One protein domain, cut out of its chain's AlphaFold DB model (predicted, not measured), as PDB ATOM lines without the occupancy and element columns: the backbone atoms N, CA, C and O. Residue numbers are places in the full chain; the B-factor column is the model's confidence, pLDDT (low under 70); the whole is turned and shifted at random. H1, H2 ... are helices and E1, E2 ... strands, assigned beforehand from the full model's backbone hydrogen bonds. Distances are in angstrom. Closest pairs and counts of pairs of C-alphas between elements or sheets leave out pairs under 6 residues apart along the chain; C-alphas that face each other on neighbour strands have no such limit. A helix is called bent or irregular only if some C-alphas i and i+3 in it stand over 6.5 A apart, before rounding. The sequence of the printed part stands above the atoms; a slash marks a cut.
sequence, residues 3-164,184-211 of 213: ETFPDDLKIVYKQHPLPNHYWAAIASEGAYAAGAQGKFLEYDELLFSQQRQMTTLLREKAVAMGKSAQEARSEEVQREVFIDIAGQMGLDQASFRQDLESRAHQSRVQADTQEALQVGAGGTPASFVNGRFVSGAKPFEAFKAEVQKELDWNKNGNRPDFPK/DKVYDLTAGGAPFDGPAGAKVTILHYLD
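AT A GLANCE: This is residues 3 to 164 and 184 to 211 of the 213 residues of the protein "Thioredoxin-like_fold domain-containing protein" of Acidobacteria bacterium (UniProt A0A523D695). The domain is a rod of two lobes set end to end: a four-stranded sheet with H7 along one face and H6 across the other, and a helical lobe in which H2a, H4 and H5 pack on H1. H2b, the second arm of the bent helix H2, and the short H3 make the far end of the helical lobe. The printed part has 190 residues, with seven named helices and four named strands in the order E1 H1 H2 H3 H4 H5 H6 E2 E3 H7 E4; the class is mixed, helices and strands. The sheet runs E1 E4 E2 E3 and is mixed. The whole is compact, with a radius of gyration of the C-alphas of 18.2 A, and spans 63 by 30 by 29 A.

IN THESE COORDINATES: Find C-alpha 9 at (437.251, 418.908, 607.405); from there E1, residues 9 to 15, runs 19.9 A. Its neighbour E4, residues 204 to 210, ends at C-alpha 210, at (420.043, 415.006, 602.291). E2 is residues 126 to 129 and E3 132 to 135. H7, residues 140 to 156, runs 24.3 A, and H6 is residues 106 to 118. Look next at H1, residues 24 to 36, H4, residues 75 to 88 and 20.1 A long, H5, residues 93 to 101, and H3, residues 69 to 73. H2, residues 40 to 64, was assigned as one helix by its hydrogen bonds but is bent: C-alphas 49 and 52 are 7.6 A apart, and its arms H2a, 40 to 49, and H2b, 52 to 64, stand about perpendicular at 88 degrees. H2b is irregular, with C-alphas 52 and 55 7.5 A apart; H3 only just, with C-alphas 70 and 73 6.6 A apart.

HOW THE PARTS SIT: In the sheet, E1 and E4 are parallel, with N 12 and O 206 at 2.8 A; E4 and E2 are antiparallel, with N 207 and O 128 at 2.8 A; the hairpin E2 and E3 has N 129 and O 132 at 2.8 A. The sheet and its helices form three layers, helices on both faces of a sheet: H7, at a height of 8.1 A, and H6, at 8.0 A, are on opposite faces. H1 is on the sheet too, and is the hub; it touches H6 at Glu 29 and Gln 106, C-alphas 6.2 A apart, and H4 at Gly 30 and Phe 82, 6.5 A. H4 and H5 form a hairpin at a shallow tilt of 28 degrees, opposite ways. H2b touches H3, the closest C-alphas being those of Arg 59 and Ala 72, 5.1 A apart. Every O i to N i+4 pair is within hydrogen-bond range in H1, H2a, H4, H5, H6 and H7; H2b has 8 of 9, and H3 0 of 1, with 1 of 2 O i to N i+3 pairs.

THE WHOLE: The C-alphas of Gly 66 and Asn 156, the two farthest apart, are 63.8 A from each other. Residues 165 to 183 are not printed, and C-alphas 164 and 184 stand 9.0 A apart across this cut, which lies in the link from H7 to E4. Of the links printed whole, none is long. The mean pLDDT of the printed part is 94.9, and no printed residue is under 70.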
ATOM      1  N   GLU A   3     433.396 422.541 614.065       92.69
ATOM      2  CA  GLU A   3     434.051 423.046 615.285       92.69
ATOM      3  C   GLU A   3     435.167 422.129 615.818       92.69
ATOM      4  O   GLU A   3     436.090 422.579 616.486       92.69
ATOM      5  N   THR A   4     435.087 420.824 615.541       95.75
ATOM      6  CA  THR A   4     436.069 419.828 615.994       95.75
ATOM      7  C   THR A   4     437.264 419.717 615.047       95.75
ATOM      8  O   THR A   4     438.354 419.380 615.499       95.75
ATOM      9  N   PHE A   5     437.071 419.986 613.752       96.50
ATOM     10  CA  PHE A   5     438.083 419.825 612.702       96.50
ATOM     11  C   PHE A   5     438.099 421.028 611.733       96.50
ATOM     12  O   PHE A   5     437.954 420.828 610.526       96.50
ATOM     13  N   PRO A   6     438.269 422.267 612.227       96.19
ATOM     14  CA  PRO A   6     437.989 423.481 611.451       96.19
ATOM     15  C   PRO A   6     438.890 423.657 610.220       96.19
ATOM     16  O   PRO A   6     438.448 424.183 609.203       96.19
ATOM     17  N   ASP A   7     440.139 423.188 610.288       96.81
ATOM     18  CA  ASP A   7     441.123 423.346 609.207       96.81
ATOM     19  C   ASP A   7     441.209 422.121 608.282       96.81
ATOM     20  O   ASP A   7     441.763 422.178 607.182       96.81
ATOM     21  N   ASP A   8     440.678 420.988 608.737       97.75
ATOM     22  CA  ASP A   8     440.960 419.672 608.166       97.75
ATOM     23  C   ASP A   8     439.725 419.011 607.533       97.75
ATOM     24  O   ASP A   8     439.881 418.072 606.744       97.75
ATOM     25  N   LEU A   9     438.515 419.494 607.843       97.75
ATOM     26  CA  LEU A   9     437.251 418.908 607.405       97.75
ATOM     27  C   LEU A   9     436.460 419.840 606.485       97.75
ATOM     28  O   LEU A   9     436.205 420.996 606.796       97.75
ATOM     29  N   LYS A  10     435.956 419.283 605.388       96.88
ATOM     30  CA  LYS A  10     434.922 419.888 604.548       96.88
ATOM     31  C   LYS A  10     433.697 418.987 604.511       96.88
ATOM     32  O   LYS A  10     433.833 417.777 604.331       96.88
ATOM     33  N   ILE A  11     432.505 419.556 604.645       96.75
ATOM     34  CA  ILE A  11     431.237 418.832 604.511       96.75
ATOM     35  C   ILE A  11     430.543 419.338 603.255       96.75
ATOM     36  O   ILE A  11     430.299 420.527 603.130       96.75
ATOM     37  N   VAL A  12     430.259 418.444 602.318       97.12
ATOM     38  CA  VAL A  12     429.583 418.718 601.051       97.12
ATOM     39  C   VAL A  12     428.154 418.207 601.141       97.12
ATOM     40  O   VAL A  12     427.941 417.041 601.478       97.12
ATOM     41  N   TYR A  13     427.193 419.045 600.769       96.69
ATOM     42  CA  TYR A  13     425.769 418.754 600.891       96.69
ATOM     43  C   TYR A  13     425.146 418.511 599.517       96.69
ATOM     44  O   TYR A  13     425.199 419.361 598.627       96.69
ATOM     45  N   LYS A  14     424.553 417.332 599.341       96.81
ATOM     46  CA  LYS A  14     423.910 416.895 598.101       96.81
ATOM     47  C   LYS A  14     422.466 416.501 598.349       96.81
ATOM     48  O   LYS A  14     422.138 416.008 599.422       96.81
ATOM     49  N   GLN A  15     421.606 416.687 597.355       96.44
ATOM     50  CA  GLN A  15     420.173 416.421 597.504       96.44
ATOM     51  C   GLN A  15     419.798 415.023 596.994       96.44
ATOM     52  O   GLN A  15     420.094 414.657 595.856       96.44
ATOM     53  N   HIS A  16     419.102 414.245 597.820       95.19
ATOM     54  CA  HIS A  16     418.539 412.944 597.460       95.19
ATOM     55  C   HIS A  16     417.090 412.785 597.971       95.19
ATOM     56  O   HIS A  16     416.809 411.880 598.763       95.19
ATOM     57  N   PRO A  17     416.143 413.635 597.517       95.69
ATOM     58  CA  PRO A  17     414.755 413.566 597.958       95.69
ATOM     59  C   PRO A  17     414.127 412.211 597.619       95.69
ATOM     60  O   PRO A  17     414.080 411.786 596.456       95.69
ATOM     61  N   LEU A  18     413.618 411.516 598.637       91.81
ATOM     62  CA  LEU A  18     413.016 410.202 598.440       91.81
ATOM     63  C   LEU A  18     411.574 410.339 597.913       91.81
ATOM     64  O   LEU A  18     410.803 411.142 598.433       91.81
ATOM     65  N   PRO A  19     411.133 409.526 596.928       88.62
ATOM     66  CA  PRO A  19     409.826 409.723 596.279       88.62
ATOM     67  C   PRO A  19     408.587 409.630 597.181       88.62
ATOM     68  O   PRO A  19     407.501 410.017 596.765       88.62
ATOM     69  N   ASN A  20     408.712 409.068 598.384       89.44
ATOM     70  CA  ASN A  20     407.630 408.994 599.367       89.44
ATOM     71  C   ASN A  20     407.538 410.238 600.271       89.44
ATOM     72  O   ASN A  20     406.591 410.331 601.050       89.44
ATOM     73  N   HIS A  21     408.477 411.181 600.170       91.19
ATOM     74  CA  HIS A  21     408.478 412.446 600.905       91.19
ATOM     75  C   HIS A  21     407.996 413.552 599.968       91.19
ATOM     76  O   HIS A  21     408.747 414.117 599.177       91.19
ATOM     77  N   TYR A  22     406.686 413.804 599.996       90.81
ATOM     78  CA  TYR A  22     405.999 414.530 598.923       90.81
ATOM     79  C   TYR A  22     406.384 416.009 598.789       90.81
ATOM     80  O   TYR A  22     406.054 416.608 597.769       90.81
ATOM     81  N   TRP A  23     407.077 416.584 599.776       94.81
ATOM     82  CA  TRP A  23     407.627 417.941 599.717       94.81
ATOM     83  C   TRP A  23     409.147 417.994 599.531       94.81
ATOM     84  O   TRP A  23     409.689 419.066 599.264       94.81
ATOM     85  N   ALA A  24     409.844 416.858 599.639       96.81
ATOM     86  CA  ALA A  24     411.303 416.817 599.670       96.81
ATOM     87  C   ALA A  24     411.933 417.383 598.395       96.81
ATOM     88  O   ALA A  24     412.961 418.051 598.467       96.81
ATOM     89  N   ALA A  25     411.312 417.158 597.232       96.69
ATOM     90  CA  ALA A  25     411.814 417.675 595.962       96.69
ATOM     91  C   ALA A  25     411.792 419.212 595.910       96.69
ATOM     92  O   ALA A  25     412.808 419.816 595.576       96.69
ATOM     93  N   ILE A  26     410.679 419.847 596.300       97.88
ATOM     94  CA  ILE A  26     410.584 421.316 596.336       97.88
ATOM     95  C   ILE A  26     411.494 421.887 597.427       97.88
ATOM     96  O   ILE A  26     412.181 422.870 597.179       97.88
ATOM     97  N   ALA A  27     411.562 421.244 598.597       98.25
ATOM     98  CA  ALA A  27     412.486 421.635 599.661       98.25
ATOM     99  C   ALA A  27     413.954 421.596 599.193       98.25
ATOM    100  O   ALA A  27     414.704 422.528 599.458       98.25
ATOM    101  N   SER A  28     414.336 420.562 598.433       98.38
ATOM    102  CA  SER A  28     415.679 420.409 597.847       98.38
ATOM    103  C   SER A  28     416.006 421.505 596.838       98.38
ATOM    104  O   SER A  28     417.107 422.052 596.853       98.38
ATOM    105  N   GLU A  29     415.056 421.846 595.962       98.56
ATOM    106  CA  GLU A  29     415.211 422.983 595.051       98.56
ATOM    107  C   GLU A  29     415.314 424.304 595.829       98.56
ATOM    108  O   GLU A  29     416.171 425.125 595.514       98.56
ATOM    109  N   GLY A  30     414.515 424.473 596.887       98.44
ATOM    110  CA  GLY A  30     414.548 425.644 597.761       98.44
ATOM    111  C   GLY A  30     415.872 425.800 598.509       98.44
ATOM    112  O   GLY A  30     416.387 426.908 598.615       98.44
ATOM    113  N   ALA A  31     416.478 424.701 598.961       98.50
ATOM    114  CA  ALA A  31     417.806 424.733 599.564       98.50
ATOM    115  C   ALA A  31     418.861 425.246 598.575       98.50
ATOM    116  O   ALA A  31     419.663 426.111 598.923       98.50
ATOM    117  N   TYR A  32     418.826 424.801 597.315       98.56
ATOM    118  CA  TYR A  32     419.716 425.358 596.293       98.56
ATOM    119  C   TYR A  32     419.397 426.806 595.921       98.56
ATOM    120  O   TYR A  32     420.343 427.559 595.697       98.56
ATOM    121  N   ALA A  33     418.128 427.216 595.926       98.62
ATOM    122  CA  ALA A  33     417.745 428.614 595.715       98.62
ATOM    123  C   ALA A  33     418.284 429.517 596.838       98.62
ATOM    124  O   ALA A  33     418.877 430.564 596.577       98.62
ATOM    125  N   ALA A  34     418.196 429.080 598.098       98.62
ATOM    126  CA  ALA A  34     418.850 429.762 599.216       98.62
ATOM    127  C   ALA A  34     420.379 429.789 599.049       98.62
ATOM    128  O   ALA A  34     421.022 430.807 599.309       98.62
ATOM    129  N   GLY A  35     420.967 428.697 598.556       98.00
ATOM    130  CA  GLY A  35     422.387 428.623 598.211       98.00
ATOM    131  C   GLY A  35     422.812 429.598 597.112       98.00
ATOM    132  O   GLY A  35     423.881 430.192 597.223       98.00
ATOM    133  N   ALA A  36     421.970 429.835 596.103       97.81
ATOM    134  CA  ALA A  36     422.206 430.848 595.071       97.81
ATOM    135  C   ALA A  36     422.242 432.277 595.648       97.81
ATOM    136  O   ALA A  36     422.893 433.156 595.087       97.81
ATOM    137  N   GLN A  37     421.611 432.485 596.806       98.19
ATOM    138  CA  GLN A  37     421.658 433.722 597.589       98.19
ATOM    139  C   GLN A  37     422.690 433.682 598.734       98.19
ATOM    140  O   GLN A  37     422.732 434.584 599.570       98.19
ATOM    141  N   GLY A  38     423.534 432.645 598.791       97.12
ATOM    142  CA  GLY A  38     424.616 432.518 599.768       97.12
ATOM    143  C   GLY A  38     424.208 432.013 601.154       97.12
ATOM    144  O   GLY A  38     425.043 432.062 602.049       97.12
ATOM    145  N   LYS A  39     422.976 431.517 601.342       98.00
ATOM    146  CA  LYS A  39     422.468 431.021 602.639       98.00
ATOM    147  C   LYS A  39     422.023 429.560 602.607       98.00
ATOM    148  O   LYS A  39     420.955 429.210 603.110       98.00
ATOM    149  N   PHE A  40     422.796 428.699 601.941       98.00
ATOM    150  CA  PHE A  40     422.450 427.277 601.854       98.00
ATOM    151  C   PHE A  40     422.352 426.641 603.245       98.00
ATOM    152  O   PHE A  40     421.350 425.998 603.538       98.00
ATOM    153  N   LEU A  41     423.381 426.812 604.083       96.38
ATOM    154  CA  LEU A  41     423.492 426.113 605.367       96.38
ATOM    155  C   LEU A  41     422.412 426.579 606.340       96.38
ATOM    156  O   LEU A  41     421.727 425.760 606.936       96.38
ATOM    157  N   GLU A  42     422.199 427.886 606.434       97.50
ATOM    158  CA  GLU A  42     421.186 428.467 607.306       97.50
ATOM    159  C   GLU A  42     419.785 427.994 606.910       97.50
ATOM    160  O   GLU A  42     418.952 427.704 607.770       97.50
ATOM    161  N   TYR A  43     419.509 427.912 605.604       98.25
ATOM    162  CA  TYR A  43     418.220 427.443 605.106       98.25
ATOM    163  C   TYR A  43     418.040 425.940 605.302       98.25
ATOM    164  O   TYR A  43     416.968 425.507 605.721       98.25
ATOM    165  N   ASP A  44     419.088 425.149 605.070       96.38
ATOM    166  CA  ASP A  44     419.105 423.712 605.345       96.38
ATOM    167  C   ASP A  44     418.807 423.418 606.825       96.38
ATOM    168  O   ASP A  44     417.895 422.651 607.148       96.38
ATOM    169  N   GLU A  45     419.495 424.108 607.736       95.56
ATOM    170  CA  GLU A  45     419.270 424.011 609.179       95.56
ATOM    171  C   GLU A  45     417.845 424.418 609.566       95.56
ATOM    172  O   GLU A  45     417.192 423.728 610.359       95.56
ATOM    173  N   LEU A  46     417.326 425.505 608.983       97.19
ATOM    174  CA  LEU A  46     415.960 425.951 609.240       97.19
ATOM    175  C   LEU A  46     414.940 424.898 608.793       97.19
ATOM    176  O   LEU A  46     414.038 424.568 609.572       97.19
ATOM    177  N   LEU A  47     415.105 424.314 607.603       97.31
ATOM    178  CA  LEU A  47     414.242 423.239 607.113       97.31
ATOM    179  C   LEU A  47     414.243 422.032 608.056       97.31
ATOM    180  O   LEU A  47     413.169 421.553 608.432       97.31
ATOM    181  N   PHE A  48     415.417 421.568 608.494       95.38
ATOM    182  CA  PHE A  48     415.514 420.459 609.446       95.38
ATOM    183  C   PHE A  48     414.890 420.799 610.806       95.38
ATOM    184  O   PHE A  48     414.208 419.962 611.405       95.38
ATOM    185  N   SER A  49     415.049 422.036 611.286       96.00
ATOM    186  CA  SER A  49     414.449 422.481 612.551       96.00
ATOM    187  C   SER A  49     412.911 422.494 612.509       96.00
ATOM    188  O   SER A  49     412.250 422.184 613.507       96.00
ATOM    189  N   GLN A  50     412.333 422.789 611.340       95.12
ATOM    190  CA  GLN A  50     410.888 422.880 611.116       95.12
ATOM    191  C   GLN A  50     410.269 421.586 610.584       95.12
ATOM    192  O   GLN A  50     409.045 421.480 610.500       95.12
ATOM    193  N   GLN A  51     411.078 420.571 610.286       92.81
ATOM    194  CA  GLN A  51     410.650 419.342 609.626       92.81
ATOM    195  C   GLN A  51     409.436 418.676 610.306       92.81
ATOM    196  O   GLN A  51     408.446 418.346 609.653       92.81
ATOM    197  N   ARG A  52     409.436 418.584 611.645       94.56
ATOM    198  CA  ARG A  52     408.307 418.016 612.416       94.56
ATOM    199  C   ARG A  52     406.997 418.800 612.280       94.56
ATOM    200  O   ARG A  52     405.932 418.252 612.542       94.56
ATOM    201  N   GLN A  53     407.075 420.075 611.912       95.69
ATOM    202  CA  GLN A  53     405.937 420.983 611.766       95.69
ATOM    203  C   GLN A  53     405.511 421.150 610.304       95.69
ATOM    204  O   GLN A  53     404.447 421.711 610.048       95.69
ATOM    205  N   MET A  54     406.281 420.630 609.342       96.06
ATOM    206  CA  MET A  54     406.084 420.892 607.913       96.06
ATOM    207  C   MET A  54     404.675 420.530 607.425       96.06
ATOM    208  O   MET A  54     404.045 421.290 606.698       96.06
ATOM    209  N   THR A  55     404.118 419.406 607.890       95.38
ATOM    210  CA  THR A  55     402.733 419.028 607.548       95.38
ATOM    211  C   THR A  55     401.704 420.045 608.053       95.38
ATOM    212  O   THR A  55     400.700 420.279 607.380       95.38
ATOM    213  N   THR A  56     401.928 420.645 609.223       96.88
ATOM    214  CA  THR A  56     401.059 421.696 609.767       96.88
ATOM    215  C   THR A  56     401.193 422.971 608.944       96.88
ATOM    216  O   THR A  56     400.179 423.464 608.460       96.88
ATOM    217  N   LEU A  57     402.425 423.421 608.676       97.12
ATOM    218  CA  LEU A  57     402.702 424.614 607.864       97.12
ATOM    219  C   LEU A  57     402.052 424.528 606.475       97.12
ATOM    220  O   LEU A  57     401.383 425.460 606.039       97.12
ATOM    221  N   LEU A  58     402.166 423.376 605.808       97.88
ATOM    222  CA  LEU A  58     401.535 423.131 604.507       97.88
ATOM    223  C   LEU A  58     400.006 423.229 604.566       97.88
ATOM    224  O   LEU A  58     399.380 423.787 603.665       97.88
ATOM    225  N   ARG A  59     399.376 422.696 605.617       97.75
ATOM    226  CA  ARG A  59     397.913 422.758 605.775       97.75
ATOM    227  C   ARG A  59     397.430 424.164 606.089       97.75
ATOM    228  O   ARG A  59     396.435 424.596 605.516       97.75
ATOM    229  N   GLU A  60     398.125 424.864 606.976       97.69
ATOM    230  CA  GLU A  60     397.816 426.250 607.322       97.69
ATOM    231  C   GLU A  60     397.960 427.154 606.102       97.69
ATOM    232  O   GLU A  60     397.051 427.934 605.812       97.69
ATOM    233  N   LYS A  61     399.032 426.979 605.318       98.25
ATOM    234  CA  LYS A  61     399.215 427.724 604.072       98.25
ATOM    235  C   LYS A  61     398.114 427.426 603.060       98.25
ATOM    236  O   LYS A  61     397.577 428.364 602.479       98.25
ATOM    237  N   ALA A  62     397.719 426.162 602.885       98.44
ATOM    238  CA  ALA A  62     396.603 425.813 602.004       98.44
ATOM    239  C   ALA A  62     395.318 426.566 602.390       98.44
ATOM    240  O   ALA A  62     394.704 427.206 601.538       98.44
ATOM    241  N   VAL A  63     394.952 426.554 603.677       98.19
ATOM    242  CA  VAL A  63     393.762 427.259 604.181       98.19
ATOM    243  C   VAL A  63     393.887 428.771 603.992       98.19
ATOM    244  O   VAL A  63     392.937 429.405 603.535       98.19
ATOM    245  N   ALA A  64     395.055 429.351 604.279       98.25
ATOM    246  CA  ALA A  64     395.318 430.774 604.064       98.25
ATOM    247  C   ALA A  64     395.189 431.183 602.584       98.25
ATOM    248  O   ALA A  64     394.801 432.308 602.284       98.25
ATOM    249  N   MET A  65     395.455 430.256 601.660       98.00
ATOM    250  CA  MET A  65     395.267 430.428 600.215       98.00
ATOM    251  C   MET A  65     393.837 430.109 599.738       98.00
ATOM    252  O   MET A  65     393.595 430.052 598.534       98.00
ATOM    253  N   GLY A  66     392.884 429.871 600.647       98.19
ATOM    254  CA  GLY A  66     391.500 429.522 600.305       98.19
ATOM    255  C   GLY A  66     391.325 428.106 599.745       98.19
ATOM    256  O   GLY A  66     390.298 427.813 599.136       98.19
ATOM    257  N   LYS A  67     392.318 427.229 599.937       98.12
ATOM    258  CA  LYS A  67     392.316 425.834 599.483       98.12
ATOM    259  C   LYS A  67     391.946 424.881 600.621       98.12
ATOM    260  O   LYS A  67     392.049 425.202 601.807       98.12
ATOM    261  N   SER A  68     391.529 423.670 600.268       96.94
ATOM    262  CA  SER A  68     391.267 422.598 601.231       96.94
ATOM    263  C   SER A  68     392.559 422.040 601.843       96.94
ATOM    264  O   SER A  68     393.641 422.105 601.258       96.94
ATOM    265  N   ALA A  69     392.457 421.392 603.008       91.69
ATOM    266  CA  ALA A  69     393.604 420.742 603.652       91.69
ATOM    267  C   ALA A  69     394.218 419.609 602.801       91.69
ATOM    268  O   ALA A  69     395.385 419.258 602.977       91.69
ATOM    269  N   GLN A  70     393.448 419.017 601.883       90.62
ATOM    270  CA  GLN A  70     393.916 417.999 600.942       90.62
ATOM    271  C   GLN A  70     394.859 418.595 599.886       90.62
ATOM    272  O   GLN A  70     395.819 417.940 599.479       90.62
ATOM    273  N   GLU A  71     394.628 419.848 599.496       96.25
ATOM    274  CA  GLU A  71     395.434 420.585 598.516       96.25
ATOM    275  C   GLU A  71     396.775 421.075 599.077       96.25
ATOM    276  O   GLU A  71     397.615 421.548 598.314       96.25
ATOM    277  N   ALA A  72     397.045 420.870 600.371       96.06
ATOM    278  CA  ALA A  72     398.347 421.122 600.994       96.06
ATOM    279  C   ALA A  72     399.510 420.367 600.324       96.06
ATOM    280  O   ALA A  72     400.668 420.751 600.448       96.06
ATOM    281  N   ARG A  73     399.207 419.279 599.602       94.44
ATOM    282  CA  ARG A  73     400.198 418.515 598.831       94.44
ATOM    283  C   ARG A  73     400.457 419.070 597.434       94.44
ATOM    284  O   ARG A  73     401.347 418.556 596.765       94.44
ATOM    285  N   SER A  74     399.696 420.060 596.975       96.56
ATOM    286  CA  SER A  74     399.935 420.682 595.673       96.56
ATOM    287  C   SER A  74     401.286 421.393 595.657       96.56
ATOM    288  O   SER A  74     401.719 421.946 596.667       96.56
ATOM    289  N   GLU A  75     401.953 421.396 594.504       96.00
ATOM    290  CA  GLU A  75     403.236 422.094 594.366       96.00
ATOM    291  C   GLU A  75     403.114 423.588 594.654       96.00
ATOM    292  O   GLU A  75     404.032 424.172 595.209       96.00
ATOM    293  N   GLU A  76     401.981 424.195 594.300       97.12
ATOM    294  CA  GLU A  76     401.695 425.606 594.557       97.12
ATOM    295  C   GLU A  76     401.797 425.923 596.055       97.12
ATOM    296  O   GLU A  76     402.594 426.768 596.448       97.12
ATOM    297  N   VAL A  77     401.078 425.178 596.905       98.25
ATOM    298  CA  VAL A  77     401.134 425.373 598.362       98.25
ATOM    299  C   VAL A  77     402.529 425.084 598.909       98.25
ATOM    300  O   VAL A  77     403.024 425.831 599.751       98.25
ATOM    301  N   GLN A  78     403.177 424.020 598.428       97.62
ATOM    302  CA  GLN A  78     404.531 423.683 598.860       97.62
ATOM    303  C   GLN A  78     405.523 424.810 598.553       97.62
ATOM    304  O   GLN A  78     406.254 425.221 599.450       97.62
ATOM    305  N   ARG A  79     405.529 425.338 597.319       98.06
ATOM    306  CA  ARG A  79     406.400 426.458 596.927       98.06
ATOM    307  C   ARG A  79     406.198 427.646 597.850       98.06
ATOM    308  O   ARG A  79     407.180 428.166 598.366       98.06
ATOM    309  N   GLU A  80     404.949 428.029 598.102       98.50
ATOM    310  CA  GLU A  80     404.669 429.161 598.979       98.50
ATOM    311  C   GLU A  80     405.193 428.968 600.403       98.50
ATOM    312  O   GLU A  80     405.738 429.906 600.973       98.50
ATOM    313  N   VAL A  81     405.062 427.768 600.981       98.56
ATOM    314  CA  VAL A  81     405.618 427.495 602.315       98.56
ATOM    315  C   VAL A  81     407.133 427.669 602.319       98.56
ATOM    316  O   VAL A  81     407.669 428.319 603.210       98.56
ATOM    317  N   PHE A  82     407.833 427.133 601.321       98.44
ATOM    318  CA  PHE A  82     409.289 427.261 601.249       98.44
ATOM    319  C   PHE A  82     409.745 428.702 600.960       98.44
ATOM    320  O   PHE A  82     410.755 429.139 601.505       98.44
ATOM    321  N   ILE A  83     408.970 429.477 600.196       98.62
ATOM    322  CA  ILE A  83     409.197 430.920 600.010       98.62
ATOM    323  C   ILE A  83     409.010 431.679 601.333       98.62
ATOM    324  O   ILE A  83     409.847 432.514 601.677       98.62
ATOM    325  N   ASP A  84     407.964 431.374 602.108       98.38
ATOM    326  CA  ASP A  84     407.732 432.007 603.414       98.38
ATOM    327  C   ASP A  84     408.874 431.694 604.395       98.38
ATOM    328  O   ASP A  84     409.351 432.585 605.101       98.38
ATOM    329  N   ILE A  85     409.350 430.443 604.420       98.19
ATOM    330  CA  ILE A  85     410.505 430.014 605.226       98.19
ATOM    331  C   ILE A  85     411.765 430.778 604.804       98.19
ATOM    332  O   ILE A  85     412.496 431.274 605.662       98.19
ATOM    333  N   ALA A  86     411.997 430.949 603.500       98.31
ATOM    334  CA  ALA A  86     413.112 431.748 602.995       98.31
ATOM    335  C   ALA A  86     412.996 433.216 603.450       98.31
ATOM    336  O   ALA A  86     413.968 433.834 603.893       98.31
ATOM    337  N   GLY A  87     411.776 433.754 603.435       98.00
ATOM    338  CA  GLY A  87     411.458 435.089 603.929       98.00
ATOM    339  C   GLY A  87     411.796 435.312 605.407       98.00
ATOM    340  O   GLY A  87     412.267 436.394 605.756       98.00
ATOM    341  N   GLN A  88     411.629 434.301 606.268       96.12
ATOM    342  CA  GLN A  88     411.932 434.393 607.711       96.12
ATOM    343  C   GLN A  88     413.398 434.744 607.992       96.12
ATOM    344  O   GLN A  88     413.705 435.347 609.019       96.12
ATOM    345  N   MET A  89     414.300 434.398 607.074       95.88
ATOM    346  CA  MET A  89     415.731 434.692 607.177       95.88
ATOM    347  C   MET A  89     416.193 435.830 606.260       95.88
ATOM    348  O   MET A  89     417.397 436.016 606.046       95.88
ATOM    349  N   GLY A  90     415.246 436.595 605.713       97.12
ATOM    350  CA  GLY A  90     415.519 437.765 604.884       97.12
ATOM    351  C   GLY A  90     416.106 437.437 603.510       97.12
ATOM    352  O   GLY A  90     416.854 438.256 602.980       97.12
ATOM    353  N   LEU A  91     415.825 436.253 602.956       98.44
ATOM    354  CA  LEU A  91     416.114 435.965 601.549       98.44
ATOM    355  C   LEU A  91     415.173 436.756 600.631       98.44
ATOM    356  O   LEU A  91     414.037 437.063 601.001       98.44
ATOM    357  N   ASP A  92     415.639 437.054 599.419       98.62
ATOM    358  CA  ASP A  92     414.816 437.650 598.372       98.62
ATOM    359  C   ASP A  92     413.777 436.623 597.908       98.62
ATOM    360  O   ASP A  92     414.079 435.672 597.179       98.62
ATOM    361  N   GLN A  93     412.536 436.823 598.351       98.56
ATOM    362  CA  GLN A  93     411.413 435.953 598.020       98.56
ATOM    363  C   GLN A  93     411.029 436.013 596.538       98.56
ATOM    364  O   GLN A  93     410.485 435.037 596.029       98.56
ATOM    365  N   ALA A  94     411.286 437.121 595.837       98.50
ATOM    366  CA  ALA A  94     410.965 437.240 594.420       98.50
ATOM    367  C   ALA A  94     411.936 436.408 593.575       98.50
ATOM    368  O   ALA A  94     411.490 435.623 592.737       98.50
ATOM    369  N   SER A  95     413.242 436.503 593.842       98.50
ATOM    370  CA  SER A  95     414.235 435.626 593.202       98.50
ATOM    371  C   SER A  95     414.008 434.157 593.560       98.50
ATOM    372  O   SER A  95     413.978 433.307 592.676       98.50
ATOM    373  N   PHE A  96     413.749 433.855 594.835       98.62
ATOM    374  CA  PHE A  96     413.490 432.484 595.284       98.62
ATOM    375  C   PHE A  96     412.249 431.877 594.611       98.62
ATOM    376  O   PHE A  96     412.252 430.724 594.177       98.62
ATOM    377  N   ARG A  97     411.177 432.668 594.492       98.56
ATOM    378  CA  ARG A  97     409.966 432.291 593.760       98.56
ATOM    379  C   ARG A  97     410.271 431.990 592.299       98.56
ATOM    380  O   ARG A  97     409.843 430.948 591.813       98.56
ATOM    381  N   GLN A  98     411.026 432.863 591.632       98.62
ATOM    382  CA  GLN A  98     411.437 432.653 590.245       98.62
ATOM    383  C   GLN A  98     412.172 431.315 590.086       98.62
ATOM    384  O   GLN A  98     411.807 430.540 589.203       98.62
ATOM    385  N   ASP A  99     413.133 431.010 590.962       98.62
ATOM    386  CA  ASP A  99     413.900 429.759 590.907       98.62
ATOM    387  C   ASP A  99     413.006 428.516 591.054       98.62
ATOM    388  O   ASP A  99     413.158 427.540 590.307       98.62
ATOM    389  N   LEU A 100     412.042 428.547 591.983       98.44
ATOM    390  CA  LEU A 100     411.106 427.439 592.212       98.44
ATOM    391  C   LEU A 100     410.045 427.284 591.112       98.44
ATOM    392  O   LEU A 100     409.602 426.163 590.836       98.44
ATOM    393  N   GLU A 101     409.595 428.382 590.510       97.69
ATOM    394  CA  GLU A 101     408.635 428.367 589.402       97.69
ATOM    395  C   GLU A 101     409.299 427.899 588.104       97.69
ATOM    396  O   GLU A 101     408.729 427.078 587.382       97.69
ATOM    397  N   SER A 102     410.530 428.347 587.837       98.19
ATOM    398  CA  SER A 102     411.291 427.965 586.646       98.19
ATOM    399  C   SER A 102     412.017 426.627 586.780       98.19
ATOM    400  O   SER A 102     412.643 426.189 585.815       98.19
ATOM    401  N   ARG A 103     411.974 425.986 587.958       97.69
ATOM    402  CA  ARG A 103     412.700 424.740 588.254       97.69
ATOM    403  C   ARG A 103     414.206 424.862 588.039       97.69
ATOM    404  O   ARG A 103     414.851 423.919 587.574       97.69
ATOM    405  N   ALA A 104     414.773 426.019 588.383       98.31
ATOM    406  CA  ALA A 104     416.170 426.357 588.105       98.31
ATOM    407  C   ALA A 104     417.165 425.319 588.660       98.31
ATOM    408  O   ALA A 104     418.222 425.082 588.073       98.31
ATOM    409  N   HIS A 105     416.812 424.654 589.764       97.94
ATOM    410  CA  HIS A 105     417.679 423.697 590.453       97.94
ATOM    411  C   HIS A 105     417.281 422.232 590.262       97.94
ATOM    412  O   HIS A 105     417.980 421.339 590.745       97.94
ATOM    413  N   GLN A 106     416.209 421.948 589.519       97.25
ATOM    414  CA  GLN A 106     415.710 420.585 589.342       97.25
ATOM    415  C   GLN A 106     416.766 419.652 588.737       97.25
ATOM    416  O   GLN A 106     416.967 418.544 589.236       97.25
ATOM    417  N   SER A 107     417.476 420.084 587.690       96.75
ATOM    418  CA  SER A 107     418.520 419.262 587.060       96.75
ATOM    419  C   SER A 107     419.650 418.927 588.032       96.75
ATOM    420  O   SER A 107     420.203 417.831 587.976       96.75
ATOM    421  N   ARG A 108     419.962 419.838 588.964       96.25
ATOM    422  CA  ARG A 108     420.968 419.593 589.996       96.25
ATOM    423  C   ARG A 108     420.494 418.556 591.014       96.25
ATOM    424  O   ARG A 108     421.215 417.599 591.271       96.25
ATOM    425  N   VAL A 109     419.272 418.703 591.530       96.94
ATOM    426  CA  VAL A 109     418.654 417.721 592.442       96.94
ATOM    427  C   VAL A 109     418.600 416.330 591.797       96.94
ATOM    428  O   VAL A 109     418.893 415.323 592.442       96.94
ATOM    429  N   GLN A 110     418.266 416.262 590.504       95.00
ATOM    430  CA  GLN A 110     418.252 415.009 589.749       95.00
ATOM    431  C   GLN A 110     419.652 414.405 589.600       95.00
ATOM    432  O   GLN A 110     419.789 413.194 589.759       95.00
ATOM    433  N   ALA A 111     420.674 415.215 589.312       94.00
ATOM    434  CA  ALA A 111     422.053 414.747 589.194       94.00
ATOM    435  C   ALA A 111     422.567 414.160 590.518       94.00
ATOM    436  O   ALA A 111     423.073 413.039 590.530       94.00
ATOM    437  N   ASP A 112     422.354 414.862 591.632       95.56
ATOM    438  CA  ASP A 112     422.752 414.396 592.963       95.56
ATOM    439  C   ASP A 112     421.995 413.115 593.363       95.56
ATOM    440  O   ASP A 112     422.588 412.151 593.848       95.56
ATOM    441  N   THR A 113     420.695 413.043 593.059       93.19
ATOM    442  CA  THR A 113     419.888 411.831 593.263       93.19
ATOM    443  C   THR A 113     420.392 410.653 592.431       93.19
ATOM    444  O   THR A 113     420.421 409.521 592.914       93.19
ATOM    445  N   GLN A 114     420.767 410.886 591.172       90.50
ATOM    446  CA  GLN A 114     421.301 409.837 590.305       90.50
ATOM    447  C   GLN A 114     422.659 409.341 590.797       90.50
ATOM    448  O   GLN A 114     422.872 408.132 590.825       90.50
ATOM    449  N   GLU A 115     423.542 410.239 591.230       91.31
ATOM    450  CA  GLU A 115     424.837 409.879 591.809       91.31
ATOM    451  C   GLU A 115     424.661 409.027 593.077       91.31
ATOM    452  O   GLU A 115     425.264 407.956 593.177       91.31
ATOM    453  N   ALA A 116     423.760 409.421 593.989       90.94
ATOM    454  CA  ALA A 116     423.423 408.640 595.181       90.94
ATOM    455  C   ALA A 116     422.981 407.211 594.819       90.94
ATOM    456  O   ALA A 116     423.473 406.224 595.371       90.94
ATOM    457  N   LEU A 117     422.089 407.079 593.834       87.81
ATOM    458  CA  LEU A 117     421.607 405.781 593.361       87.81
ATOM    459  C   LEU A 117     422.719 404.949 592.709       87.81
ATOM    460  O   LEU A 117     422.798 403.746 592.964       87.81
ATOM    461  N   GLN A 118     423.588 405.575 591.913       86.50
ATOM    462  CA  GLN A 118     424.718 404.920 591.254       86.50
ATOM    463  C   GLN A 118     425.720 404.352 592.259       86.50
ATOM    464  O   GLN A 118     426.232 403.258 592.042       86.50
ATOM    465  N   VAL A 119     425.972 405.022 593.384       87.12
ATOM    466  CA  VAL A 119     426.859 404.469 594.425       87.12
ATOM    467  C   VAL A 119     426.168 403.464 595.351       87.12
ATOM    468  O   VAL A 119     426.815 402.888 596.220       87.12
ATOM    469  N   GLY A 120     424.868 403.207 595.156       84.25
ATOM    470  CA  GLY A 120     424.062 402.291 595.972       84.25
ATOM    471  C   GLY A 120     423.447 402.937 597.221       84.25
ATOM    472  O   GLY A 120     422.832 402.241 598.035       84.25
ATOM    473  N   ALA A 121     423.580 404.257 597.386       88.12
ATOM    474  CA  ALA A 121     422.985 405.035 598.470       88.12
ATOM    475  C   ALA A 121     421.495 405.298 598.189       88.12
ATOM    476  O   ALA A 121     421.054 406.426 598.022       88.12
ATOM    477  N   GLY A 122     420.696 404.230 598.119       84.12
ATOM    478  CA  GLY A 122     419.272 404.295 597.764       84.12
ATOM    479  C   GLY A 122     418.323 404.730 598.889       84.12
ATOM    480  O   GLY A 122     417.132 404.405 598.822       84.12
ATOM    481  N   GLY A 123     418.853 405.366 599.932       84.38
ATOM    482  CA  GLY A 123     418.133 405.853 601.101       84.38
ATOM    483  C   GLY A 123     418.952 406.910 601.839       84.38
ATOM    484  O   GLY A 123     420.176 406.947 601.722       84.38
ATOM    485  N   THR A 124     418.263 407.746 602.601       87.12
ATOM    486  CA  THR A 124     418.822 408.873 603.350       87.12
ATOM    487  C   THR A 124     418.603 408.693 604.860       87.12
ATOM    488  O   THR A 124     417.656 408.012 605.272       87.12
ATOM    489  N   PRO A 125     419.467 409.282 605.707       86.00
ATOM    490  CA  PRO A 125     420.716 409.953 605.337       86.00
ATOM    491  C   PRO A 125     421.805 408.958 604.897       86.00
ATOM    492  O   PRO A 125     421.904 407.845 605.417       86.00
ATOM    493  N   ALA A 126     422.645 409.377 603.951       91.69
ATOM    494  CA  ALA A 126     423.796 408.615 603.472       91.69
ATOM    495  C   ALA A 126     425.024 409.520 603.412       91.69
ATOM    496  O   ALA A 126     424.950 410.619 602.868       91.69
ATOM    497  N   SER A 127     426.147 409.064 603.968       94.75
ATOM    498  CA  SER A 127     427.376 409.857 604.012       94.75
ATOM    499  C   SER A 127     428.572 409.077 603.498       94.75
ATOM    500  O   SER A 127     428.614 407.853 603.604       94.75
ATOM    501  N   PHE A 128     429.566 409.789 602.985       95.25
ATOM    502  CA  PHE A 128     430.836 409.228 602.549       95.25
ATOM    503  C   PHE A 128     431.980 410.063 603.110       95.25
ATOM    504  O   PHE A 128     432.014 411.266 602.881       95.25
ATOM    505  N   VAL A 129     432.918 409.442 603.820       96.19
ATOM    506  CA  VAL A 129     434.130 410.096 604.338       96.19
ATOM    507  C   VAL A 129     435.285 409.716 603.417       96.19
ATOM    508  O   VAL A 129     435.640 408.541 603.347       96.19
ATOM    509  N   ASN A 130     435.814 410.673 602.648       95.81
ATOM    510  CA  ASN A 130     436.820 410.425 601.599       95.81
ATOM    511  C   ASN A 130     436.455 409.227 600.695       95.81
ATOM    512  O   ASN A 130     437.266 408.333 600.429       95.81
ATOM    513  N   GLY A 131     435.186 409.178 600.279       94.56
ATOM    514  CA  GLY A 131     434.642 408.123 599.426       94.56
ATOM    515  C   GLY A 131     434.318 406.803 600.135       94.56
ATOM    516  O   GLY A 131     433.756 405.921 599.491       94.56
ATOM    517  N   ARG A 132     434.618 406.635 601.432       94.25
ATOM    518  CA  ARG A 132     434.205 405.449 602.207       94.25
ATOM    519  C   ARG A 132     432.814 405.645 602.787       94.25
ATOM    520  O   ARG A 132     432.540 406.671 603.402       94.25
ATOM    521  N   PHE A 133     431.946 404.659 602.626       92.94
ATOM    522  CA  PHE A 133     430.554 404.785 603.037       92.94
ATOM    523  C   PHE A 133     430.360 404.746 604.556       92.94
ATOM    524  O   PHE A 133     430.833 403.843 605.243       92.94
ATOM    525  N   VAL A 134     429.574 405.693 605.063       90.38
ATOM    526  CA  VAL A 134     429.077 405.757 606.437       90.38
ATOM    527  C   VAL A 134     427.552 405.828 606.377       90.38
ATOM    528  O   VAL A 134     426.950 406.868 606.107       90.38
ATOM    529  N   SER A 135     426.922 404.672 606.591       80.69
ATOM    530  CA  SER A 135     425.474 404.512 606.443       80.69
ATOM    531  C   SER A 135     424.683 405.094 607.614       80.69
ATOM    532  O   SER A 135     424.924 404.720 608.769       80.69
ATOM    533  N   GLY A 136     423.663 405.895 607.296       73.31
ATOM    534  CA  GLY A 136     422.611 406.306 608.219       73.31
ATOM    535  C   GLY A 136     422.969 407.469 609.142       73.31
ATOM    536  O   GLY A 136     424.056 408.044 609.091       73.31
ATOM    537  N   ALA A 137     422.014 407.800 610.015       79.00
ATOM    538  CA  ALA A 137     422.148 408.828 611.041       79.00
ATOM    539  C   ALA A 137     423.043 408.306 612.171       79.00
ATOM    540  O   ALA A 137     422.574 407.854 613.217       79.00
ATOM    541  N   LYS A 138     424.353 408.268 611.923       86.25
ATOM    542  CA  LYS A 138     425.327 407.893 612.944       86.25
ATOM    543  C   LYS A 138     425.479 409.025 613.969       86.25
ATOM    544  O   LYS A 138     425.399 410.194 613.594       86.25
ATOM    545  N   PRO A 139     425.722 408.703 615.252       89.81
ATOM    546  CA  PRO A 139     426.040 409.712 616.253       89.81
ATOM    547  C   PRO A 139     427.296 410.505 615.885       89.81
ATOM    548  O   PRO A 139     428.175 409.996 615.186       89.81
ATOM    549  N   PHE A 140     427.413 411.711 616.438       90.00
ATOM    550  CA  PHE A 140     428.578 412.583 616.274       90.00
ATOM    551  C   PHE A 140     429.915 411.849 616.483       90.00
ATOM    552  O   PHE A 140     430.798 411.929 615.634       90.00
ATOM    553  N   GLU A 141     430.037 411.058 617.555       92.94
ATOM    554  CA  GLU A 141     431.276 410.331 617.873       92.94
ATOM    555  C   GLU A 141     431.689 409.322 616.791       92.94
ATOM    556  O   GLU A 141     432.879 409.121 616.552       92.94
ATOM    557  N   ALA A 142     430.732 408.719 616.085       92.31
ATOM    558  CA  ALA A 142     431.045 407.796 614.998       92.31
ATOM    559  C   ALA A 142     431.618 408.539 613.781       92.31
ATOM    560  O   ALA A 142     432.612 408.098 613.212       92.31
ATOM    561  N   PHE A 143     431.050 409.692 613.413       93.69
ATOM    562  CA  PHE A 143     431.617 410.531 612.353       93.69
ATOM    563  C   PHE A 143     432.992 411.078 612.730       93.69
ATOM    564  O   PHE A 143     433.908 411.059 611.911       93.69
ATOM    565  N   LYS A 144     433.159 411.518 613.980       95.69
ATOM    566  CA  LYS A 144     434.442 411.982 614.509       95.69
ATOM    567  C   LYS A 144     435.526 410.912 614.396       95.69
ATOM    568  O   LYS A 144     436.625 411.221 613.943       95.69
ATOM    569  N   ALA A 145     435.217 409.666 614.755       95.88
ATOM    570  CA  ALA A 145     436.157 408.555 614.641       95.88
ATOM    571  C   ALA A 145     436.576 408.287 613.185       95.88
ATOM    572  O   ALA A 145     437.760 408.089 612.917       95.88
ATOM    573  N   GLU A 146     435.634 408.321 612.237       95.75
ATOM    574  CA  GLU A 146     435.938 408.125 610.811       95.75
ATOM    575  C   GLU A 146     436.794 409.262 610.233       95.75
ATOM    576  O   GLU A 146     437.743 409.000 609.493       95.75
ATOM    577  N   VAL A 147     436.521 410.515 610.611       97.12
ATOM    578  CA  VAL A 147     437.344 411.667 610.202       97.12
ATOM    579  C   VAL A 147     438.749 411.574 610.793       97.12
ATOM    580  O   VAL A 147     439.723 411.715 610.058       97.12
ATOM    581  N   GLN A 148     438.873 411.282 612.092       98.06
ATOM    582  CA  GLN A 148     440.179 411.150 612.745       98.06
ATOM    583  C   GLN A 148     441.027 410.060 612.085       98.06
ATOM    584  O   GLN A 148     442.212 410.260 611.843       98.06
ATOM    585  N   LYS A 149     440.409 408.932 611.729       96.94
ATOM    586  CA  LYS A 149     441.075 407.826 611.040       96.94
ATOM    587  C   LYS A 149     441.660 408.251 609.690       96.94
ATOM    588  O   LYS A 149     442.808 407.930 609.396       96.94
ATOM    589  N   GLU A 150     440.900 408.998 608.889       97.44
ATOM    590  CA  GLU A 150     441.380 409.546 607.613       97.44
ATOM    591  C   GLU A 150     442.510 410.572 607.816       97.44
ATOM    592  O   GLU A 150     443.486 410.567 607.066       97.44
ATOM    593  N   LEU A 151     442.443 411.402 608.862       98.00
ATOM    594  CA  LEU A 151     443.520 412.339 609.203       98.00
ATOM    595  C   LEU A 151     444.802 411.632 609.647       98.00
ATOM    596  O   LEU A 151     445.888 412.003 609.197       98.00
ATOM    597  N   ASP A 152     444.690 410.599 610.479       98.25
ATOM    598  CA  ASP A 152     445.832 409.807 610.934       98.25
ATOM    599  C   ASP A 152     446.508 409.099 609.756       98.25
ATOM    600  O   ASP A 152     447.736 409.097 609.646       98.25
ATOM    601  N   TRP A 153     445.718 408.552 608.829       97.75
ATOM    602  CA  TRP A 153     446.237 407.959 607.602       97.75
ATOM    603  C   TRP A 153     446.944 408.964 606.699       97.75
ATOM    604  O   TRP A 153     448.033 408.673 606.203       97.75
ATOM    605  N   ASN A 154     446.363 410.151 606.519       95.62
ATOM    606  CA  ASN A 154     446.980 411.229 605.751       95.62
ATOM    607  C   ASN A 154     448.302 411.685 606.381       95.62
ATOM    608  O   ASN A 154     449.278 411.914 605.672       95.62
ATOM    609  N   LYS A 155     448.358 411.782 607.714       96.94
ATOM    610  CA  LYS A 155     449.567 412.160 608.456       96.94
ATOM    611  C   LYS A 155     450.678 411.117 608.334       96.94
ATOM    612  O   LYS A 155     451.841 411.481 608.197       96.94
ATOM    613  N   ASN A 156     450.323 409.837 608.402       97.38
ATOM    614  CA  ASN A 156     451.285 408.736 608.427       97.38
ATOM    615  C   ASN A 156     451.620 408.186 607.030       97.38
ATOM    616  O   ASN A 156     452.500 407.337 606.911       97.38
ATOM    617  N   GLY A 157     450.913 408.628 605.983       96.38
ATOM    618  CA  GLY A 157     451.091 408.130 604.618       96.38
ATOM    619  C   GLY A 157     450.716 406.653 604.455       96.38
ATOM    620  O   GLY A 157     451.289 405.967 603.614       96.38
ATOM    621  N   ASN A 158     449.792 406.144 605.276       96.75
ATOM    622  CA  ASN A 158     449.470 404.715 605.368       96.75
ATOM    623  C   ASN A 158     447.970 404.416 605.214       96.75
ATOM    624  O   ASN A 158     447.468 403.436 605.773       96.75
ATOM    625  N   ARG A 159     447.250 405.255 604.459       95.25
ATOM    626  CA  ARG A 159     445.855 404.984 604.096       95.25
ATOM    627  C   ARG A 159     445.770 403.640 603.359       95.25
ATOM    628  O   ARG A 159     446.480 403.477 602.368       95.25
ATOM    629  N   PRO A 160     444.918 402.696 603.795       94.94
ATOM    630  CA  PRO A 160     444.729 401.443 603.080       94.94
ATOM    631  C   PRO A 160     444.294 401.676 601.630       94.94
ATOM    632  O   PRO A 160     443.498 402.577 601.347       94.94
ATOM    633  N   ASP A 161     444.790 400.833 600.726       93.88
ATOM    634  CA  ASP A 161     444.346 400.803 599.335       93.88
ATOM    635  C   ASP A 161     443.004 400.063 599.246       93.88
ATOM    636  O   ASP A 161     442.938 398.838 599.125       93.88
ATOM    637  N   PHE A 162     441.915 400.812 599.428       93.19
ATOM    638  CA  PHE A 162     440.566 400.263 599.346       93.19
ATOM    639  C   PHE A 162     440.214 399.928 597.891       93.19
ATOM    640  O   PHE A 162     440.394 400.775 597.010       93.19
ATOM    641  N   PRO A 163     439.625 398.751 597.619       93.31
ATOM    642  CA  PRO A 163     439.116 398.446 596.291       93.31
ATOM    643  C   PRO A 163     438.073 399.483 595.853       93.31
ATOM    644  O   PRO A 163     437.265 399.969 596.649       93.31
ATOM    645  N   LYS A 164     438.064 399.813 594.558       90.31
ATOM    646  CA  LYS A 164     437.098 400.771 594.012       90.31
ATOM    647  C   LYS A 164     435.684 400.190 593.993       90.31
ATOM    648  O   LYS A 164     435.455 399.070 593.531       90.31
ATOM    649  N   ASP A 184     433.470 398.323 602.475       87.06
ATOM    650  CA  ASP A 184     434.895 398.011 602.335       87.06
ATOM    651  C   ASP A 184     435.501 398.595 601.047       87.06
ATOM    652  O   ASP A 184     436.683 398.394 600.758       87.06
ATOM    653  N   LYS A 185     434.708 399.353 600.277       92.06
ATOM    654  CA  LYS A 185     435.127 400.016 599.040       92.06
ATOM    655  C   LYS A 185     435.209 401.531 599.179       92.06
ATOM    656  O   LYS A 185     434.616 402.142 600.068       92.06
ATOM    657  N   VAL A 186     435.930 402.141 598.240       93.69
ATOM    658  CA  VAL A 186     435.986 403.595 598.063       93.69
ATOM    659  C   VAL A 186     435.308 404.009 596.759       93.69
ATOM    660  O   VAL A 186     435.505 403.386 595.715       93.69
ATOM    661  N   TYR A 187     434.505 405.065 596.823       92.31
ATOM    662  CA  TYR A 187     433.754 405.609 595.698       92.31
ATOM    663  C   TYR A 187     434.347 406.948 595.266       92.31
ATOM    664  O   TYR A 187     434.669 407.789 596.107       92.31
ATOM    665  N   ASP A 188     434.489 407.135 593.954       88.75
ATOM    666  CA  ASP A 188     434.952 408.395 593.368       88.75
ATOM    667  C   ASP A 188     433.786 409.386 593.325       88.75
ATOM    668  O   ASP A 188     432.965 409.384 592.409       88.75
ATOM    669  N   LEU A 189     433.668 410.154 594.403       90.38
ATOM    670  CA  LEU A 189     432.613 411.128 594.620       90.38
ATOM    671  C   LEU A 189     433.240 412.512 594.732       90.38
ATOM    672  O   LEU A 189     434.142 412.739 595.541       90.38
ATOM    673  N   THR A 190     432.736 413.458 593.947       86.00
ATOM    674  CA  THR A 190     433.247 414.834 593.937       86.00
ATOM    675  C   THR A 190     432.199 415.800 594.464       86.00
ATOM    676  O   THR A 190     431.006 415.502 594.462       86.00
ATOM    677  N   ALA A 191     432.609 416.999 594.885       87.06
ATOM    678  CA  ALA A 191     431.641 418.020 595.281       87.06
ATOM    679  C   ALA A 191     430.768 418.482 594.101       87.06
ATOM    680  O   ALA A 191     429.593 418.794 594.280       87.06
ATOM    681  N   GLY A 192     431.320 418.517 592.882       84.69
ATOM    682  CA  GLY A 192     430.583 418.902 591.675       84.69
ATOM    683  C   GLY A 192     429.920 420.281 591.763       84.69
ATOM    684  O   GLY A 192     428.849 420.465 591.204       84.69
ATOM    685  N   GLY A 193     430.476 421.229 592.528       87.44
ATOM    686  CA  GLY A 193     429.859 422.542 592.783       87.44
ATOM    687  C   GLY A 193     428.692 422.526 593.778       87.44
ATOM    688  O   GLY A 193     427.938 423.490 593.834       87.44
ATOM    689  N   ALA A 194     428.508 421.436 594.531       94.69
ATOM    690  CA  ALA A 194     427.578 421.413 595.655       94.69
ATOM    691  C   ALA A 194     428.003 422.429 596.730       94.69
ATOM    692  O   ALA A 194     429.208 422.636 596.919       94.69
ATOM    693  N   PRO A 195     427.039 422.995 597.472       96.31
ATOM    694  CA  PRO A 195     427.299 423.746 598.691       96.31
ATOM    695  C   PRO A 195     428.137 422.930 599.674       96.31
ATOM    696  O   PRO A 195     427.983 421.708 599.789       96.31
ATOM    697  N   PHE A 196     429.039 423.607 600.376       96.19
ATOM    698  CA  PHE A 196     429.886 422.978 601.376       96.19
ATOM    699  C   PHE A 196     430.192 423.921 602.534       96.19
ATOM    700  O   PHE A 196     430.140 425.138 602.382       96.19
ATOM    701  N   ASP A 197     430.551 423.324 603.664       95.75
ATOM    702  CA  ASP A 197     431.054 423.986 604.863       95.75
ATOM    703  C   ASP A 197     432.503 423.541 605.129       95.75
ATOM    704  O   ASP A 197     432.838 422.373 604.895       95.75
ATOM    705  N   GLY A 198     433.354 424.440 605.619       95.38
ATOM    706  CA  GLY A 198     434.788 424.226 605.860       95.38
ATOM    707  C   GLY A 198     435.720 424.613 604.695       95.38
ATOM    708  O   GLY A 198     435.272 425.042 603.627       95.38
ATOM    709  N   PRO A 199     437.050 424.489 604.869       95.94
ATOM    710  CA  PRO A 199     438.030 424.974 603.901       95.94
ATOM    711  C   PRO A 199     438.045 424.157 602.604       95.94
ATOM    712  O   PRO A 199     437.993 422.926 602.598       95.94
ATOM    713  N   ALA A 200     438.220 424.838 601.466       91.44
ATOM    714  CA  ALA A 200     438.278 424.191 600.151       91.44
ATOM    715  C   ALA A 200     439.373 423.106 600.064       91.44
ATOM    716  O   ALA A 200     439.147 422.067 599.433       91.44
ATOM    717  N   GLY A 201     440.511 423.340 600.732       92.75
ATOM    718  CA  GLY A 201     441.677 422.451 600.812       92.75
ATOM    719  C   GLY A 201     441.677 421.461 601.984       92.75
ATOM    720  O   GLY A 201     442.736 420.922 602.294       92.75
ATOM    721  N   ALA A 202     440.532 421.234 602.637       96.56
ATOM    722  CA  ALA A 202     440.395 420.238 603.698       96.56
ATOM    723  C   ALA A 202     440.936 418.860 603.276       96.56
ATOM    724  O   ALA A 202     440.681 418.388 602.162       96.56
ATOM    725  N   LYS A 203     441.636 418.186 604.192       96.81
ATOM    726  CA  LYS A 203     442.201 416.842 603.968       96.81
ATOM    727  C   LYS A 203     441.149 415.741 604.001       96.81
ATOM    728  O   LYS A 203     441.366 414.654 603.462       96.81
ATOM    729  N   VAL A 204     440.031 415.999 604.673       97.50
ATOM    730  CA  VAL A 204     438.905 415.080 604.771       97.50
ATOM    731  C   VAL A 204     437.659 415.758 604.237       97.50
ATOM    732  O   VAL A 204     437.325 416.875 604.618       97.50
ATOM    733  N   THR A 205     436.958 415.065 603.348       97.38
ATOM    734  CA  THR A 205     435.646 415.475 602.857       97.38
ATOM    735  C   THR A 205     434.593 414.482 603.322       97.38
ATOM    736  O   THR A 205     434.697 413.287 603.041       97.38
ATOM    737  N   ILE A 206     433.562 414.978 604.003       96.38
ATOM    738  CA  ILE A 206     432.298 414.266 604.177       96.38
ATOM    739  C   ILE A 206     431.376 414.713 603.052       96.38
ATOM    740  O   ILE A 206     431.050 415.888 602.967       96.38
ATOM    741  N   LEU A 207     430.930 413.798 602.202       96.25
ATOM    742  CA  LEU A 207     429.815 414.049 601.295       96.25
ATOM    743  C   LEU A 207     428.545 413.487 601.916       96.25
ATOM    744  O   LEU A 207     428.524 412.321 602.307       96.25
ATOM    745  N   HIS A 208     427.506 414.306 602.010       94.75
ATOM    746  CA  HIS A 208     426.270 413.991 602.706       94.75
ATOM    747  C   HIS A 208     425.064 414.164 601.779       94.75
ATOM    748  O   HIS A 208     424.845 415.248 601.240       94.75
ATOM    749  N   TYR A 209     424.291 413.094 601.590       94.88
ATOM    750  CA  TYR A 209     423.039 413.114 600.836       94.88
ATOM    751  C   TYR A 209     421.850 413.355 601.771       94.88
ATOM    752  O   TYR A 209     421.590 412.556 602.681       94.88
ATOM    753  N   LEU A 210     421.134 414.445 601.505       93.81
ATOM    754  CA  LEU A 210     420.043 415.006 602.291       93.81
ATOM    755  C   LEU A 210     418.667 414.667 601.720       93.81
ATOM    756  O   LEU A 210     418.509 414.412 600.528       93.81
ATOM    757  N   ASP A 211     417.666 414.699 602.592       94.44
ATOM    758  CA  ASP A 211     416.256 414.518 602.258       94.44
ATOM    759  C   ASP A 211     415.389 415.063 603.400       94.44
ATOM    760  O   ASP A 211     415.616 414.734 604.566       94.44
TER     761      ASP A 211